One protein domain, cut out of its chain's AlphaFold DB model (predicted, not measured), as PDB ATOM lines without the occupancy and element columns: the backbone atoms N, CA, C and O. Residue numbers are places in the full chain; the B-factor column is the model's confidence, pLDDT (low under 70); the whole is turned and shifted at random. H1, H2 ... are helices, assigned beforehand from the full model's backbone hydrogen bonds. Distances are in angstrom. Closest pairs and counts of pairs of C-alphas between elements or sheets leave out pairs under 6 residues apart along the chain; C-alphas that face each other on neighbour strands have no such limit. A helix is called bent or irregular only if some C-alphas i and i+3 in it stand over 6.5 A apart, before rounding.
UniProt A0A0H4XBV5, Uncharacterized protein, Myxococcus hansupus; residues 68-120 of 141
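What this domain is: This is residues 68 to 120 of the 141 residues of an uncharacterized protein of Myxococcus hansupus (UniProt A0A0H4XBV5). Three separate helices are strung one after another along an open, winding chain, with no packed core: the short H1 lies at one end of the long axis, the longer H2 follows it, and H3 lies at the other end. Between H2 and H3 the chain makes a long loop, residues 93 to 110, with no named element. The printed part has 53 residues with three named helices, in the order H1, H2, H3, and no named strand; the class is all helix, with 28 of the 53 residues in helices. The whole is extended, with a radius of gyration of the C-alphas of 15.7 A, and flat, spanning 44 by 26 by 14 A.

How they stand to each other: From the first printed residue, H1 takes residues 68 to 73 and touches no helix. After a short link of 6 residues comes H2, residues 80 to 92, which touches no helix; H1 and H2 are apart, with no C-alpha of the one within 8 A of the other. Residues 80 to 85 and 88 to 93 stand free, of which 80 to 85 and 88 to 92 belong to H2. A long link of 18 residues then runs to H3, residues 111 to 119, which touches no helix. H2 and H3 are apart, and so are H1 and H3. Residues 104 to 110 stand free, and so do residues 113 to 120, of which 113 to 119 belong to H3. In H1, H2 and H3 every O i to N i+4 pair is within hydrogen-bond range.

Where its parts are: H1 runs from Glu 68, with its C-alpha at (-112.096, -28.731, 141.410), to Lys 73. H2, the longest helix, has 13 residues and runs from Ile 80, with its C-alpha at (-105.407, -21.501, 145.588), to Asp 92, 18.2 A from first to last C-alpha. H3 has 9 residues, from Ser 111 to Leu 119, and measures 12.6 A from first to last C-alpha; C-alpha 119 is at (-93.449, -3.845, 163.312). H1 has 6 residues and measures 8.8 A in the same way. No helix is bent or irregular.

The domain as a whole: The two C-alphas farthest apart are those of Ala 72 and Gly 120, at 44.5 A, and the first and last printed C-alphas, of Glu 68 and Gly 120, are 41.7 A apart. The printed part has no cut. The link from H2 to H3 is long; its C-alphas lie 6 to 20 A from the mean of the C-alphas. The mean pLDDT of the printed part is 72.4. Residues 96 to 120 are under 70, and the mean is 85 in H1, 86 in H2 and 60 in H3.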
ATOM      1  N   GLU A  68    -110.741 -28.517 141.947       85.12
ATOM      2  CA  GLU A  68    -112.096 -28.731 141.410       85.12
ATOM      3  C   GLU A  68    -112.773 -29.976 142.000       85.12
ATOM      4  O   GLU A  68    -113.948 -29.941 142.371       85.12
ATOM      5  N   GLU A  69    -112.026 -31.072 142.147       85.00
ATOM      6  CA  GLU A  69    -112.527 -32.305 142.757       85.00
ATOM      7  C   GLU A  69    -112.747 -32.147 144.266       85.00
ATOM      8  O   GLU A  69    -113.656 -32.768 144.829       85.00
ATOM      9  N   LEU A  70    -111.936 -31.320 144.934       84.81
ATOM     10  CA  LEU A  70    -112.132 -30.977 146.342       84.81
ATOM     11  C   LEU A  70    -113.383 -30.121 146.534       84.81
ATOM     12  O   LEU A  70    -114.200 -30.451 147.391       84.81
ATOM     13  N   LYS A  71    -113.596 -29.104 145.690       84.75
ATOM     14  CA  LYS A  71    -114.808 -28.274 145.720       84.75
ATOM     15  C   LYS A  71    -116.084 -29.048 145.417       84.75
ATOM     16  O   LYS A  71    -117.127 -28.752 145.994       84.75
ATOM     17  N   ALA A  72    -116.016 -30.047 144.539       88.00
ATOM     18  CA  ALA A  72    -117.154 -30.923 144.271       88.00
ATOM     19  C   ALA A  72    -117.563 -31.746 145.508       88.00
ATOM     20  O   ALA A  72    -118.740 -32.067 145.672       88.00
ATOM     21  N   LYS A  73    -116.603 -32.088 146.377       84.31
ATOM     22  CA  LYS A  73    -116.840 -32.841 147.619       84.31
ATOM     23  C   LYS A  73    -117.246 -31.939 148.781       84.31
ATOM     24  O   LYS A  73    -118.144 -32.299 149.535       84.31
ATOM     25  N   ASP A  74    -116.589 -30.794 148.923       82.88
ATOM     26  CA  ASP A  74    -116.906 -29.774 149.917       82.88
ATOM     27  C   ASP A  74    -116.799 -28.378 149.281       82.88
ATOM     28  O   ASP A  74    -115.693 -27.869 149.079       82.88
ATOM     29  N   PRO A  75    -117.943 -27.733 148.984       87.00
ATOM     30  CA  PRO A  75    -117.981 -26.409 148.366       87.00
ATOM     31  C   PRO A  75    -117.292 -25.302 149.172       87.00
ATOM     32  O   PRO A  75    -117.012 -24.244 148.612       87.00
ATOM     33  N   ASN A  76    -117.038 -25.513 150.469       85.56
ATOM     34  CA  ASN A  76    -116.396 -24.522 151.333       85.56
ATOM     35  C   ASN A  76    -114.865 -24.596 151.305       85.56
ATOM     36  O   ASN A  76    -114.211 -23.777 151.954       85.56
ATOM     37  N   VAL A  77    -114.281 -25.573 150.605       86.00
ATOM     38  CA  VAL A  77    -112.826 -25.676 150.478       86.00
ATOM     39  C   VAL A  77    -112.322 -24.521 149.604       86.00
ATOM     40  O   VAL A  77    -112.751 -24.407 148.451       86.00
ATOM     41  N   PRO A  78    -111.424 -23.664 150.125       85.62
ATOM     42  CA  PRO A  78    -110.893 -22.549 149.359       85.62
ATOM     43  C   PRO A  78    -109.908 -23.058 148.305       85.62
ATOM     44  O   PRO A  78    -109.074 -23.920 148.592       85.62
ATOM     45  N   THR A  79    -109.987 -22.519 147.090       88.56
ATOM     46  CA  THR A  79    -108.988 -22.790 146.044       88.56
ATOM     47  C   THR A  79    -107.737 -21.943 146.243       88.56
ATOM     48  O   THR A  79    -107.766 -20.924 146.938       88.56
ATOM     49  N   ILE A  80    -106.640 -22.307 145.572       86.06
ATOM     50  CA  ILE A  80    -105.407 -21.501 145.588       86.06
ATOM     51  C   ILE A  80    -105.688 -20.045 145.184       86.06
ATOM     52  O   ILE A  80    -105.239 -19.123 145.861       86.06
ATOM     53  N   ALA A  81    -106.482 -19.833 144.129       87.25
ATOM     54  CA  ALA A  81    -106.818 -18.496 143.639       87.25
ATOM     55  C   ALA A  81    -107.640 -17.679 144.652       87.25
ATOM     56  O   ALA A  81    -107.457 -16.471 144.777       87.25
ATOM     57  N   GLU A  82    -108.536 -18.326 145.401       87.06
ATOM     58  CA  GLU A  82    -109.334 -17.666 146.440       87.06
ATOM     59  C   GLU A  82    -108.483 -17.293 147.656       87.06
ATOM     60  O   GLU A  82    -108.655 -16.211 148.220       87.06
ATOM     61  N   VAL A  83    -107.534 -18.152 148.033       87.44
ATOM     62  CA  VAL A  83    -106.555 -17.847 149.084       87.44
ATOM     63  C   VAL A  83    -105.657 -16.689 148.656       87.44
ATOM     64  O   VAL A  83    -105.446 -15.769 149.442       87.44
ATOM     65  N   GLU A  84    -105.164 -16.692 147.418       87.88
ATOM     66  CA  GLU A  84    -104.340 -15.608 146.878       87.88
ATOM     67  C   GLU A  84    -105.098 -14.274 146.868       87.88
ATOM     68  O   GLU A  84    -104.596 -13.281 147.390       87.88
ATOM     69  N   ALA A  85    -106.342 -14.264 146.381       89.81
ATOM     70  CA  ALA A  85    -107.191 -13.075 146.402       89.81
ATOM     71  C   ALA A  85    -107.463 -12.577 147.832       89.81
ATOM     72  O   ALA A  85    -107.446 -11.373 148.089       89.81
ATOM     73  N   HIS A  86    -107.675 -13.491 148.782       85.56
ATOM     74  CA  HIS A  86    -107.862 -13.136 150.186       85.56
ATOM     75  C   HIS A  86    -106.601 -12.512 150.799       85.56
ATOM     76  O   HIS A  86    -106.687 -11.493 151.483       85.56
ATOM     77  N   LEU A  87    -105.427 -13.092 150.534       86.06
ATOM     78  CA  LEU A  87    -104.140 -12.557 150.982       86.06
ATOM     79  C   LEU A  87    -103.850 -11.187 150.361       86.06
ATOM     80  O   LEU A  87    -103.364 -10.296 151.054       86.06
ATOM     81  N   GLN A  88    -104.196 -10.993 149.089       88.19
ATOM     82  CA  GLN A  88    -104.065  -9.698 148.436       88.19
ATOM     83  C   GLN A  88    -104.993  -8.652 149.073       88.19
ATOM     84  O   GLN A  88    -104.537  -7.565 149.405       88.19
ATOM     85  N   GLY A  89    -106.243  -9.008 149.387       83.56
ATOM     86  CA  GLY A  89    -107.157  -8.128 150.127       83.56
ATOM     87  C   GLY A  89    -106.670  -7.765 151.538       83.56
ATOM     88  O   GLY A  89    -106.984  -6.688 152.042       83.56
ATOM     89  N   ILE A  90    -105.870  -8.623 152.183       82.00
ATOM     90  CA  ILE A  90    -105.179  -8.285 153.440       82.00
ATOM     91  C   ILE A  90    -104.085  -7.239 153.195       82.00
ATOM     92  O   ILE A  90    -103.965  -6.295 153.975       82.00
ATOM     93  N   ILE A  91    -103.283  -7.407 152.139       78.00
ATOM     94  CA  ILE A  91    -102.206  -6.473 151.772       78.00
ATOM     95  C   ILE A  91    -102.783  -5.099 151.417       78.00
ATOM     96  O   ILE A  91    -102.262  -4.081 151.872       78.00
ATOM     97  N   ASP A  92    -103.872  -5.083 150.656       85.50
ATOM     98  CA  ASP A  92    -104.530  -3.866 150.179       85.50
ATOM     99  C   ASP A  92    -105.325  -3.156 151.292       85.50
ATOM    100  O   ASP A  92    -105.677  -1.983 151.164       85.50
ATOM    101  N   GLY A  93    -105.550  -3.832 152.426       75.38
ATOM    102  CA  GLY A  93    -106.231  -3.283 153.600       75.38
ATOM    103  C   GLY A  93    -107.757  -3.427 153.581       75.38
ATOM    104  O   GLY A  93    -108.417  -2.951 154.505       75.38
ATOM    105  N   ASP A  94    -108.315  -4.114 152.582       76.06
ATOM    106  CA  ASP A  94    -109.749  -4.399 152.458       76.06
ATOM    107  C   ASP A  94    -110.215  -5.473 153.456       76.06
ATOM    108  O   ASP A  94    -111.345  -5.447 153.951       76.06
ATOM    109  N   VAL A  95    -109.335  -6.422 153.789       74.94
ATOM    110  CA  VAL A  95    -109.589  -7.475 154.779       74.94
ATOM    111  C   VAL A  95    -108.933  -7.100 156.105       74.94
ATOM    112  O   VAL A  95    -107.722  -7.212 156.293       74.94
ATOM    113  N   VAL A  96    -109.755  -6.699 157.074       69.19
ATOM    114  CA  VAL A  96    -109.279  -6.328 158.412       69.19
ATOM    115  C   VAL A  96    -108.953  -7.576 159.237       69.19
ATOM    116  O   VAL A  96    -109.843  -8.317 159.663       69.19
ATOM    117  N   ILE A  97    -107.673  -7.779 159.560       65.88
ATOM    118  CA  ILE A  97    -107.258  -8.785 160.547       65.88
ATOM    119  C   ILE A  97    -107.595  -8.262 161.949       65.88
ATOM    120  O   ILE A  97    -106.866  -7.465 162.541       65.88
ATOM    121  N   SER A  98    -108.716  -8.721 162.505       60.28
ATOM    122  CA  SER A  98    -109.071  -8.433 163.897       60.28
ATOM    123  C   SER A  98    -108.002  -8.969 164.858       60.28
ATOM    124  O   SER A  98    -107.611 -10.135 164.779       60.28
ATOM    125  N   ARG A  99    -107.603  -8.163 165.854       54.81
ATOM    126  CA  ARG A  99    -106.730  -8.612 166.962       54.81
ATOM    127  C   ARG A  99    -107.319  -9.794 167.743       54.81
ATOM    128  O   ARG A  99    -106.579 -10.504 168.416       54.81
ATOM    129  N   ALA A 100    -108.634 -10.024 167.666       55.38
ATOM    130  CA  ALA A 100    -109.273 -11.196 168.261       55.38
ATOM    131  C   ALA A 100    -108.920 -12.502 167.527       55.38
ATOM    132  O   ALA A 100    -108.863 -13.546 168.164       55.38
ATOM    133  N   HIS A 101    -108.634 -12.442 166.222       53.25
ATOM    134  CA  HIS A 101    -108.224 -13.599 165.416       53.25
ATOM    135  C   HIS A 101    -106.716 -13.884 165.505       53.25
ATOM    136  O   HIS A 101    -106.273 -14.962 165.136       53.25
ATOM    137  N   GLN A 102    -105.931 -12.942 166.038       55.66
ATOM    138  CA  GLN A 102    -104.506 -13.126 166.346       55.66
ATOM    139  C   GLN A 102    -104.265 -13.769 167.722       55.66
ATOM    140  O   GLN A 102    -103.119 -14.005 168.107       55.66
ATOM    141  N   ARG A 103    -105.332 -14.031 168.490       51.31
ATOM    142  CA  ARG A 103    -105.248 -14.781 169.742       51.31
ATOM    143  C   ARG A 103    -105.094 -16.263 169.426       51.31
ATOM    144  O   ARG A 103    -106.066 -17.005 169.343       51.31
ATOM    145  N   ASP A 104    -103.853 -16.683 169.266       58.09
ATOM    146  CA  ASP A 104    -103.500 -18.089 169.385       58.09
ATOM    147  C   ASP A 104    -103.654 -18.519 170.858       58.09
ATOM    148  O   ASP A 104    -103.419 -17.712 171.767       58.09
ATOM    149  N   GLY A 105    -104.015 -19.780 171.113       56.00
ATOM    150  CA  GLY A 105    -104.086 -20.384 172.451       56.00
ATOM    151  C   GLY A 105    -102.763 -20.336 173.233       56.00
ATOM    152  O   GLY A 105    -102.738 -20.657 174.417       56.00
ATOM    153  N   PHE A 106    -101.685 -19.887 172.585       55.00
ATOM    154  CA  PHE A 106    -100.356 -19.658 173.150       55.00
ATOM    155  C   PHE A 106    -100.049 -18.179 173.473       55.00
ATOM    156  O   PHE A 106     -98.955 -17.870 173.950       55.00
ATOM    157  N   SER A 107    -100.973 -17.242 173.224       57.72
ATOM    158  CA  SER A 107    -100.733 -15.801 173.406       57.72
ATOM    159  C   SER A 107    -101.247 -15.266 174.754       57.72
ATOM    160  O   SER A 107    -102.446 -15.079 174.978       57.72
ATOM    161  N   ASP A 108    -100.303 -15.001 175.661       59.16
ATOM    162  CA  ASP A 108    -100.535 -14.287 176.923       59.16
ATOM    163  C   ASP A 108    -100.930 -12.811 176.668       59.16
ATOM    164  O   ASP A 108    -100.725 -12.259 175.584       59.16
ATOM    165  N   SER A 109    -101.506 -12.173 177.685       58.72
ATOM    166  CA  SER A 109    -102.102 -10.827 177.727       58.72
ATOM    167  C   SER A 109    -101.245  -9.658 177.207       58.72
ATOM    168  O   SER A 109    -101.788  -8.569 177.007       58.72
ATOM    169  N   ASP A 110     -99.966  -9.894 176.916       60.25
ATOM    170  CA  ASP A 110     -98.960  -8.916 176.480       60.25
ATOM    171  C   ASP A 110     -98.700  -8.905 174.955       60.25
ATOM    172  O   ASP A 110     -97.711  -8.351 174.464       60.25
ATOM    173  N   SER A 111     -99.588  -9.530 174.174       59.78
ATOM    174  CA  SER A 111     -99.464  -9.649 172.712       59.78
ATOM    175  C   SER A 111     -99.323  -8.306 171.979       59.78
ATOM    176  O   SER A 111     -98.632  -8.233 170.963       59.78
ATOM    177  N   ASP A 112     -99.893  -7.226 172.521       58.41
ATOM    178  CA  ASP A 112     -99.857  -5.888 171.916       58.41
ATOM    179  C   ASP A 112     -98.450  -5.266 171.942       58.41
ATOM    180  O   ASP A 112     -98.034  -4.622 170.979       58.41
ATOM    181  N   ALA A 113     -97.686  -5.488 173.016       61.53
ATOM    182  CA  ALA A 113     -96.327  -4.964 173.152       61.53
ATOM    183  C   ALA A 113     -95.357  -5.661 172.185       61.53
ATOM    184  O   ALA A 113     -94.522  -5.014 171.551       61.53
ATOM    185  N   ARG A 114     -95.505  -6.983 172.016       60.16
ATOM    186  CA  ARG A 114     -94.681  -7.774 171.088       60.16
ATOM    187  C   ARG A 114     -94.989  -7.454 169.629       60.16
ATOM    188  O   ARG A 114     -94.065  -7.353 168.830       60.16
ATOM    189  N   TYR A 115     -96.262  -7.245 169.292       57.88
ATOM    190  CA  TYR A 115     -96.675  -6.873 167.938       57.88
ATOM    191  C   TYR A 115     -96.096  -5.512 167.517       57.88
ATOM    192  O   TYR A 115     -95.533  -5.384 166.430       57.88
ATOM    193  N   LYS A 116     -96.132  -4.519 168.414       59.31
ATOM    194  CA  LYS A 116     -95.500  -3.207 168.194       59.31
ATOM    195  C   LYS A 116     -93.983  -3.296 168.037       59.31
ATOM    196  O   LYS A 116     -93.417  -2.648 167.161       59.31
ATOM    197  N   ALA A 117     -93.326  -4.128 168.848       62.62
ATOM    198  CA  ALA A 117     -91.888  -4.357 168.740       62.62
ATOM    199  C   ALA A 117     -91.500  -5.020 167.403       62.62
ATOM    200  O   ALA A 117     -90.472  -4.670 166.831       62.62
ATOM    201  N   ALA A 118     -92.327  -5.934 166.885       59.00
ATOM    202  CA  ALA A 118     -92.076  -6.626 165.619       59.00
ATOM    203  C   ALA A 118     -92.247  -5.721 164.385       59.00
ATOM    204  O   ALA A 118     -91.510  -5.870 163.415       59.00
ATOM    205  N   LEU A 119     -93.193  -4.775 164.421       61.56
ATOM    206  CA  LEU A 119     -93.449  -3.845 163.312       61.56
ATOM    207  C   LEU A 119     -92.545  -2.605 163.314       61.56
ATOM    208  O   LEU A 119     -92.604  -1.816 162.371       61.56
ATOM    209  N   GLY A 120     -91.743  -2.398 164.365       55.69
ATOM    210  CA  GLY A 120     -90.809  -1.272 164.469       55.69
ATOM    211  C   GLY A 120     -91.464   0.113 164.368       55.69
ATOM    212  O   GLY A 120     -90.774   1.096 164.107       55.69
TER     213      GLY A 120